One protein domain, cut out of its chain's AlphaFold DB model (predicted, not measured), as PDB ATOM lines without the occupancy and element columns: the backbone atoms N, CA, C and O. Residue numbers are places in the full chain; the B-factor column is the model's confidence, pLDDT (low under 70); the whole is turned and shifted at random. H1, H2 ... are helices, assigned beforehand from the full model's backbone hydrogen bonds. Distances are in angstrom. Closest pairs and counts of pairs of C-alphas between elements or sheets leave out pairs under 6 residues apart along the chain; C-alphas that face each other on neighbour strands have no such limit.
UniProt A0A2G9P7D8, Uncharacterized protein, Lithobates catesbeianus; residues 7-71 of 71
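What this domain is: This is residues 7 to 71 of the 71 residues of an uncharacterized protein of Lithobates catesbeianus (UniProt A0A2G9P7D8). One long helix, H2, makes the length of an extended model, and near its first end a wide loose loop of chain leads from the short helix H1, which comes close to H2 near Ile 37. Most of H2, residues 45 to 69, sticks out free. The printed part has 65 residues with two named helices, H1 then H2, and no named strand; the class is all helix. The radius of gyration of the C-alphas is 19.5 A, and the spans are 64 by 25 by 15 A.

Where its parts are: H2, residues 31 to 69, runs 57.6 A from C-alpha 31 at (204.082, 273.906, 180.108) to C-alpha 69 at (164.474, 260.685, 140.473). H1, residues 7 to 12, begins at C-alpha 7 at (197.682, 284.557, 166.135) and is 9.2 A long.

How they stand to each other: H1 and H2 are close but not clearly touching; their closest C-alphas, of Ile 9 and Ile 37, are 7.9 A apart. They run the same way at a steep tilt of 52 degrees. In H2 every O i to N i+4 pair is within hydrogen-bond range; in H1, 1 of 2.

The domain as a whole: The C-alphas farthest apart, of Gly 26 and Val 71, are 63.8 A apart. The printed part has no cut. The link from H1 to H2, 18 residues, is long, and its residues 14 to 19 stand free. Residues 7 to 29 have pLDDT under 70.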
ATOM      1  N   SER A   7     198.802 283.723 166.564       50.81
ATOM      2  CA  SER A   7     197.682 284.557 166.135       50.81
ATOM      3  C   SER A   7     196.501 283.806 165.504       50.81
ATOM      4  O   SER A   7     195.394 284.342 165.514       50.81
ATOM      5  N   VAL A   8     196.662 282.570 165.007       52.66
ATOM      6  CA  VAL A   8     195.512 281.758 164.544       52.66
ATOM      7  C   VAL A   8     194.795 281.069 165.713       52.66
ATOM      8  O   VAL A   8     193.585 280.873 165.653       52.66
ATOM      9  N   ILE A   9     195.505 280.781 166.811       53.56
ATOM     10  CA  ILE A   9     194.946 280.139 168.015       53.56
ATOM     11  C   ILE A   9     193.983 281.096 168.733       53.56
ATOM     12  O   ILE A   9     192.904 280.691 169.165       53.56
ATOM     13  N   VAL A  10     194.322 282.390 168.785       50.88
ATOM     14  CA  VAL A  10     193.454 283.441 169.350       50.88
ATOM     15  C   VAL A  10     192.139 283.569 168.570       50.88
ATOM     16  O   VAL A  10     191.095 283.807 169.166       50.88
ATOM     17  N   VAL A  11     192.152 283.369 167.248       51.38
ATOM     18  CA  VAL A  11     190.948 283.458 166.400       51.38
ATOM     19  C   VAL A  11     190.039 282.232 166.551       51.38
ATOM     20  O   VAL A  11     188.824 282.351 166.406       51.38
ATOM     21  N   GLU A  12     190.591 281.064 166.868       52.28
ATOM     22  CA  GLU A  12     189.831 279.810 166.938       52.28
ATOM     23  C   GLU A  12     189.134 279.595 168.296       52.28
ATOM     24  O   GLU A  12     188.025 279.056 168.350       52.28
ATOM     25  N   ILE A  13     189.703 280.128 169.388       54.78
ATOM     26  CA  ILE A  13     189.077 280.139 170.728       54.78
ATOM     27  C   ILE A  13     187.851 281.087 170.787       54.78
ATOM     28  O   ILE A  13     186.994 280.946 171.658       54.78
ATOM     29  N   VAL A  14     187.682 281.999 169.818       51.00
ATOM     30  CA  VAL A  14     186.586 282.999 169.728       51.00
ATOM     31  C   VAL A  14     185.218 282.387 169.337       51.00
ATOM     32  O   VAL A  14     184.344 283.053 168.785       51.00
ATOM     33  N   THR A  15     184.958 281.114 169.645       47.97
ATOM     34  CA  THR A  15     183.727 280.406 169.233       47.97
ATOM     35  C   THR A  15     182.681 280.157 170.327       47.97
ATOM     36  O   THR A  15     181.778 279.355 170.105       47.97
ATOM     37  N   THR A  16     182.674 280.878 171.462       54.88
ATOM     38  CA  THR A  16     181.524 280.794 172.405       54.88
ATOM     39  C   THR A  16     180.976 282.099 172.975       54.88
ATOM     40  O   THR A  16     179.837 282.101 173.434       54.88
ATOM     41  N   THR A  17     181.666 283.236 172.925       51.78
ATOM     42  CA  THR A  17     181.068 284.530 173.302       51.78
ATOM     43  C   THR A  17     181.841 285.627 172.593       51.78
ATOM     44  O   THR A  17     183.046 285.747 172.776       51.78
ATOM     45  N   GLY A  18     181.169 286.368 171.714       46.56
ATOM     46  CA  GLY A  18     181.778 287.405 170.888       46.56
ATOM     47  C   GLY A  18     182.183 288.634 171.693       46.56
ATOM     48  O   GLY A  18     181.554 289.676 171.540       46.56
ATOM     49  N   ASP A  19     183.236 288.519 172.498       46.22
ATOM     50  CA  ASP A  19     183.956 289.662 173.040       46.22
ATOM     51  C   ASP A  19     185.446 289.497 172.732       46.22
ATOM     52  O   ASP A  19     186.085 288.504 173.084       46.22
ATOM     53  N   ARG A  20     185.960 290.425 171.928       57.97
ATOM     54  CA  ARG A  20     187.320 290.382 171.396       57.97
ATOM     55  C   ARG A  20     188.256 290.976 172.430       57.97
ATOM     56  O   ARG A  20     188.538 292.168 172.360       57.97
ATOM     57  N   ASP A  21     188.759 290.145 173.332       52.59
ATOM     58  CA  ASP A  21     189.922 290.530 174.119       52.59
ATOM     59  C   ASP A  21     191.182 289.998 173.433       52.59
ATOM     60  O   ASP A  21     191.371 288.791 173.253       52.59
ATOM     61  N   VAL A  22     191.999 290.926 172.934       55.75
ATOM     62  CA  VAL A  22     193.261 290.618 172.262       55.75
ATOM     63  C   VAL A  22     194.235 290.181 173.347       55.75
ATOM     64  O   VAL A  22     194.859 291.003 174.010       55.75
ATOM     65  N   VAL A  23     194.325 288.869 173.546       48.50
ATOM     66  CA  VAL A  23     195.330 288.261 174.415       48.50
ATOM     67  C   VAL A  23     196.724 288.594 173.879       48.50
ATOM     68  O   VAL A  23     197.042 288.321 172.722       48.50
ATOM     69  N   ASP A  24     197.536 289.199 174.742       48.44
ATOM     70  CA  ASP A  24     198.947 289.499 174.511       48.44
ATOM     71  C   ASP A  24     199.742 288.207 174.234       48.44
ATOM     72  O   ASP A  24     199.709 287.251 175.014       48.44
ATOM     73  N   GLU A  25     200.469 288.174 173.113       51.84
ATOM     74  CA  GLU A  25     201.217 287.006 172.613       51.84
ATOM     75  C   GLU A  25     202.402 286.607 173.525       51.84
ATOM     76  O   GLU A  25     203.004 285.548 173.341       51.84
ATOM     77  N   GLY A  26     202.733 287.422 174.534       50.88
ATOM     78  CA  GLY A  26     203.905 287.266 175.403       50.88
ATOM     79  C   GLY A  26     203.815 286.217 176.523       50.88
ATOM     80  O   GLY A  26     204.828 285.947 177.169       50.88
ATOM     81  N   HIS A  27     202.650 285.604 176.772       51.34
ATOM     82  CA  HIS A  27     202.398 284.830 178.004       51.34
ATOM     83  C   HIS A  27     202.293 283.298 177.859       51.34
ATOM     84  O   HIS A  27     201.983 282.613 178.833       51.34
ATOM     85  N   PHE A  28     202.593 282.716 176.696       55.22
ATOM     86  CA  PHE A  28     202.407 281.272 176.452       55.22
ATOM     87  C   PHE A  28     203.683 280.420 176.581       55.22
ATOM     88  O   PHE A  28     203.867 279.440 175.864       55.22
ATOM     89  N   THR A  29     204.586 280.774 177.498       58.09
ATOM     90  CA  THR A  29     205.816 280.000 177.764       58.09
ATOM     91  C   THR A  29     205.663 278.938 178.858       58.09
ATOM     92  O   THR A  29     206.626 278.230 179.149       58.09
ATOM     93  N   SER A  30     204.478 278.781 179.461       75.00
ATOM     94  CA  SER A  30     204.236 277.731 180.455       75.00
ATOM     95  C   SER A  30     203.987 276.365 179.805       75.00
ATOM     96  O   SER A  30     203.413 276.254 178.724       75.00
ATOM     97  N   GLU A  31     204.370 275.294 180.502       76.25
ATOM     98  CA  GLU A  31     204.082 273.906 180.108       76.25
ATOM     99  C   GLU A  31     202.581 273.684 179.842       76.25
ATOM    100  O   GLU A  31     202.200 273.047 178.861       76.25
ATOM    101  N   SER A  32     201.719 274.310 180.650       75.50
ATOM    102  CA  SER A  32     200.266 274.283 180.460       75.50
ATOM    103  C   SER A  32     199.813 274.913 179.139       75.50
ATOM    104  O   SER A  32     198.888 274.400 178.515       75.50
ATOM    105  N   ALA A  33     200.471 275.978 178.672       75.06
ATOM    106  CA  ALA A  33     200.172 276.587 177.379       75.06
ATOM    107  C   ALA A  33     200.527 275.649 176.218       75.06
ATOM    108  O   ALA A  33     199.748 275.503 175.283       75.06
ATOM    109  N   GLN A  34     201.671 274.965 176.291       78.00
ATOM    110  CA  GLN A  34     202.092 274.018 175.254       78.00
ATOM    111  C   GLN A  34     201.169 272.795 175.167       78.00
ATOM    112  O   GLN A  34     200.869 272.341 174.063       78.00
ATOM    113  N   ILE A  35     200.684 272.297 176.312       80.56
ATOM    114  CA  ILE A  35     199.691 271.213 176.369       80.56
ATOM    115  C   ILE A  35     198.386 271.654 175.700       80.56
ATOM    116  O   ILE A  35     197.917 270.970 174.793       80.56
ATOM    117  N   LEU A  36     197.854 272.826 176.067       79.44
ATOM    118  CA  LEU A  36     196.629 273.371 175.471       79.44
ATOM    119  C   LEU A  36     196.762 273.569 173.954       79.44
ATOM    120  O   LEU A  36     195.851 273.234 173.203       79.44
ATOM    121  N   ILE A  37     197.911 274.055 173.475       78.38
ATOM    122  CA  ILE A  37     198.183 274.192 172.035       78.38
ATOM    123  C   ILE A  37     198.173 272.819 171.341       78.38
ATOM    124  O   ILE A  37     197.631 272.682 170.242       78.38
ATOM    125  N   GLY A  38     198.753 271.796 171.973       82.38
ATOM    126  CA  GLY A  38     198.721 270.417 171.485       82.38
ATOM    127  C   GLY A  38     197.301 269.857 171.380       82.38
ATOM    128  O   GLY A  38     196.956 269.260 170.358       82.38
ATOM    129  N   GLU A  39     196.473 270.089 172.399       85.31
ATOM    130  CA  GLU A  39     195.062 269.689 172.413       85.31
ATOM    131  C   GLU A  39     194.267 270.387 171.303       85.31
ATOM    132  O   GLU A  39     193.579 269.710 170.539       85.31
ATOM    133  N   ILE A  40     194.434 271.704 171.134       80.81
ATOM    134  CA  ILE A  40     193.769 272.484 170.075       80.81
ATOM    135  C   ILE A  40     194.164 271.970 168.683       80.81
ATOM    136  O   ILE A  40     193.295 271.705 167.852       80.81
ATOM    137  N   MET A  41     195.458 271.742 168.425       82.94
ATOM    138  CA  MET A  41     195.905 271.157 167.153       82.94
ATOM    139  C   MET A  41     195.306 269.763 166.905       82.94
ATOM    140  O   MET A  41     194.988 269.423 165.762       82.94
ATOM    141  N   GLY A  42     195.149 268.957 167.960       86.25
ATOM    142  CA  GLY A  42     194.456 267.672 167.900       86.25
ATOM    143  C   GLY A  42     192.990 267.835 167.497       86.25
ATOM    144  O   GLY A  42     192.550 267.217 166.525       86.25
ATOM    145  N   CYS A  43     192.265 268.730 168.171       85.62
ATOM    146  CA  CYS A  43     190.868 269.036 167.873       85.62
ATOM    147  C   CYS A  43     190.664 269.514 166.430       85.62
ATOM    148  O   CYS A  43     189.725 269.062 165.777       85.62
ATOM    149  N   ASN A  44     191.551 270.354 165.892       85.06
ATOM    150  CA  ASN A  44     191.448 270.834 164.509       85.06
ATOM    151  C   ASN A  44     191.518 269.689 163.499       85.06
ATOM    152  O   ASN A  44     190.726 269.628 162.556       85.06
ATOM    153  N   ARG A  45     192.431 268.738 163.717       89.31
ATOM    154  CA  ARG A  45     192.545 267.545 162.873       89.31
ATOM    155  C   ARG A  45     191.277 266.694 162.934       89.31
ATOM    156  O   ARG A  45     190.835 266.171 161.907       89.31
ATOM    157  N   ASP A  46     190.690 266.552 164.116       92.88
ATOM    158  CA  ASP A  46     189.438 265.819 164.289       92.88
ATOM    159  C   ASP A  46     188.268 266.538 163.600       92.88
ATOM    160  O   ASP A  46     187.479 265.898 162.901       92.88
ATOM    161  N   LEU A  47     188.208 267.870 163.689       90.00
ATOM    162  CA  LEU A  47     187.233 268.701 162.978       90.00
ATOM    163  C   LEU A  47     187.337 268.541 161.457       90.00
ATOM    164  O   LEU A  47     186.316 268.337 160.794       90.00
ATOM    165  N   GLU A  48     188.545 268.565 160.892       92.31
ATOM    166  CA  GLU A  48     188.757 268.321 159.460       92.31
ATOM    167  C   GLU A  48     188.237 266.940 159.029       92.31
ATOM    168  O   GLU A  48     187.633 266.793 157.960       92.31
ATOM    169  N   ASN A  49     188.446 265.909 159.853       95.06
ATOM    170  CA  ASN A  49     187.951 264.560 159.576       95.06
ATOM    171  C   ASN A  49     186.420 264.496 159.622       95.06
ATOM    172  O   ASN A  49     185.798 263.908 158.734       95.06
ATOM    173  N   ILE A  50     185.800 265.142 160.613       96.25
ATOM    174  CA  ILE A  50     184.341 265.257 160.714       96.25
ATOM    175  C   ILE A  50     183.782 265.972 159.480       96.25
ATOM    176  O   ILE A  50     182.823 265.490 158.871       96.25
ATOM    177  N   GLN A  51     184.406 267.069 159.048       96.25
ATOM    178  CA  GLN A  51     183.989 267.812 157.860       96.25
ATOM    179  C   GLN A  51     184.046 266.946 156.592       96.25
ATOM    180  O   GLN A  51     183.100 266.946 155.796       96.25
ATOM    181  N   LYS A  52     185.120 266.163 156.417       97.81
ATOM    182  CA  LYS A  52     185.251 265.207 155.303       97.81
ATOM    183  C   LYS A  52     184.155 264.141 155.340       97.81
ATOM    184  O   LYS A  52     183.525 263.895 154.312       97.81
ATOM    185  N   ASN A  53     183.875 263.568 156.510       98.12
ATOM    186  CA  ASN A  53     182.828 262.555 156.679       98.12
ATOM    187  C   ASN A  53     181.432 263.107 156.362       98.12
ATOM    188  O   ASN A  53     180.650 262.458 155.670       98.12
ATOM    189  N   ILE A  54     181.125 264.331 156.803       98.38
ATOM    190  CA  ILE A  54     179.867 265.009 156.463       98.38
ATOM    191  C   ILE A  54     179.747 265.180 154.946       98.38
ATOM    192  O   ILE A  54     178.681 264.941 154.377       98.38
ATOM    193  N   ASN A  55     180.826 265.581 154.270       98.25
ATOM    194  CA  ASN A  55     180.812 265.751 152.820       98.25
ATOM    195  C   ASN A  55     180.595 264.422 152.074       98.25
ATOM    196  O   ASN A  55     179.828 264.383 151.110       98.25
ATOM    197  N   ASP A  56     181.206 263.331 152.541       98.56
ATOM    198  CA  ASP A  56     180.987 261.987 151.990       98.56
ATOM    199  C   ASP A  56     179.518 261.551 152.125       98.56
ATOM    200  O   ASP A  56     178.883 261.161 151.141       98.56
ATOM    201  N   VAL A  57     178.929 261.718 153.314       98.50
ATOM    202  CA  VAL A  57     177.507 261.418 153.552       98.50
ATOM    203  C   VAL A  57     176.605 262.269 152.655       98.50
ATOM    204  O   VAL A  57     175.698 261.732 152.017       98.50
ATOM    205  N   LYS A  58     176.875 263.576 152.527       98.44
ATOM    206  CA  LYS A  58     176.118 264.465 151.628       98.44
ATOM    207  C   LYS A  58     176.167 263.992 150.176       98.44
ATOM    208  O   LYS A  58     175.149 264.049 149.488       98.44
ATOM    209  N   ASN A  59     177.316 263.521 149.700       98.38
ATOM    210  CA  ASN A  59     177.449 263.009 148.336       98.38
ATOM    211  C   ASN A  59     176.696 261.689 148.144       98.38
ATOM    212  O   ASN A  59     175.988 261.533 147.151       98.38
ATOM    213  N   LYS A  60     176.765 260.776 149.117       98.25
ATOM    214  CA  LYS A  60     175.970 259.539 149.101       98.25
ATOM    215  C   LYS A  60     174.472 259.832 149.040       98.25
ATOM    216  O   LYS A  60     173.771 259.236 148.227       98.25
ATOM    217  N   MET A  61     173.989 260.793 149.827       98.44
ATOM    218  CA  MET A  61     172.587 261.219 149.790       98.44
ATOM    219  C   MET A  61     172.183 261.793 148.427       98.44
ATOM    220  O   MET A  61     171.124 261.439 147.915       98.44
ATOM    221  N   LYS A  62     173.025 262.633 147.809       98.19
ATOM    222  CA  LYS A  62     172.773 263.146 146.450       98.19
ATOM    223  C   LYS A  62     172.632 262.016 145.432       98.19
ATOM    224  O   LYS A  62     171.704 262.050 144.635       98.19
ATOM    225  N   ASN A  63     173.506 261.011 145.490       97.25
ATOM    226  CA  ASN A  63     173.447 259.866 144.579       97.25
ATOM    227  C   ASN A  63     172.154 259.059 144.756       97.25
ATOM    228  O   ASN A  63     171.563 258.632 143.771       97.25
ATOM    229  N   ILE A  64     171.689 258.874 145.997       97.75
ATOM    230  CA  ILE A  64     170.414 258.193 146.270       97.75
ATOM    231  C   ILE A  64     169.245 258.974 145.659       97.75
ATOM    232  O   ILE A  64     168.401 258.382 144.992       97.75
ATOM    233  N   ILE A  65     169.209 260.296 145.850       98.00
ATOM    234  CA  ILE A  65     168.160 261.158 145.282       98.00
ATOM    235  C   ILE A  65     168.188 261.119 143.748       98.00
ATOM    236  O   ILE A  65     167.130 261.007 143.134       98.00
ATOM    237  N   ASP A  66     169.372 261.167 143.132       97.38
ATOM    238  CA  ASP A  66     169.530 261.075 141.674       97.38
ATOM    239  C   ASP A  66     168.996 259.745 141.122       97.38
ATOM    240  O   ASP A  66     168.256 259.740 140.143       97.38
ATOM    241  N   VAL A  67     169.300 258.619 141.775       97.44
ATOM    242  CA  VAL A  67     168.777 257.304 141.369       97.44
ATOM    243  C   VAL A  67     167.256 257.244 141.507       97.44
ATOM    244  O   VAL A  67     166.591 256.769 140.590       97.44
ATOM    245  N   LEU A  68     166.697 257.740 142.615       97.00
ATOM    246  CA  LEU A  68     165.248 257.741 142.836       97.00
ATOM    247  C   LEU A  68     164.501 258.645 141.849       97.00
ATOM    248  O   LEU A  68     163.403 258.297 141.444       97.00
ATOM    249  N   GLY A  69     165.085 259.774 141.446       95.69
ATOM    250  CA  GLY A  69     164.474 260.685 140.473       95.69
ATOM    251  C   GLY A  69     164.506 260.188 139.023       95.69
ATOM    252  O   GLY A  69     163.865 260.792 138.167       95.69
ATOM    253  N   ARG A  70     165.262 259.121 138.730       93.94
ATOM    254  CA  ARG A  70     165.305 258.481 137.402       93.94
ATOM    255  C   ARG A  70     164.250 257.386 137.218       93.94
ATOM    256  O   ARG A  70     164.107 256.912 136.091       93.94
ATOM    257  N   VAL A  71     163.583 256.957 138.293       86.00
ATOM    258  CA  VAL A  71     162.494 255.960 138.282       86.00
ATOM    259  C   VAL A  71     161.159 256.673 138.133       86.00
ATOM    260  O   VAL A  71     160.359 256.209 137.293       86.00
TER     261      VAL A  71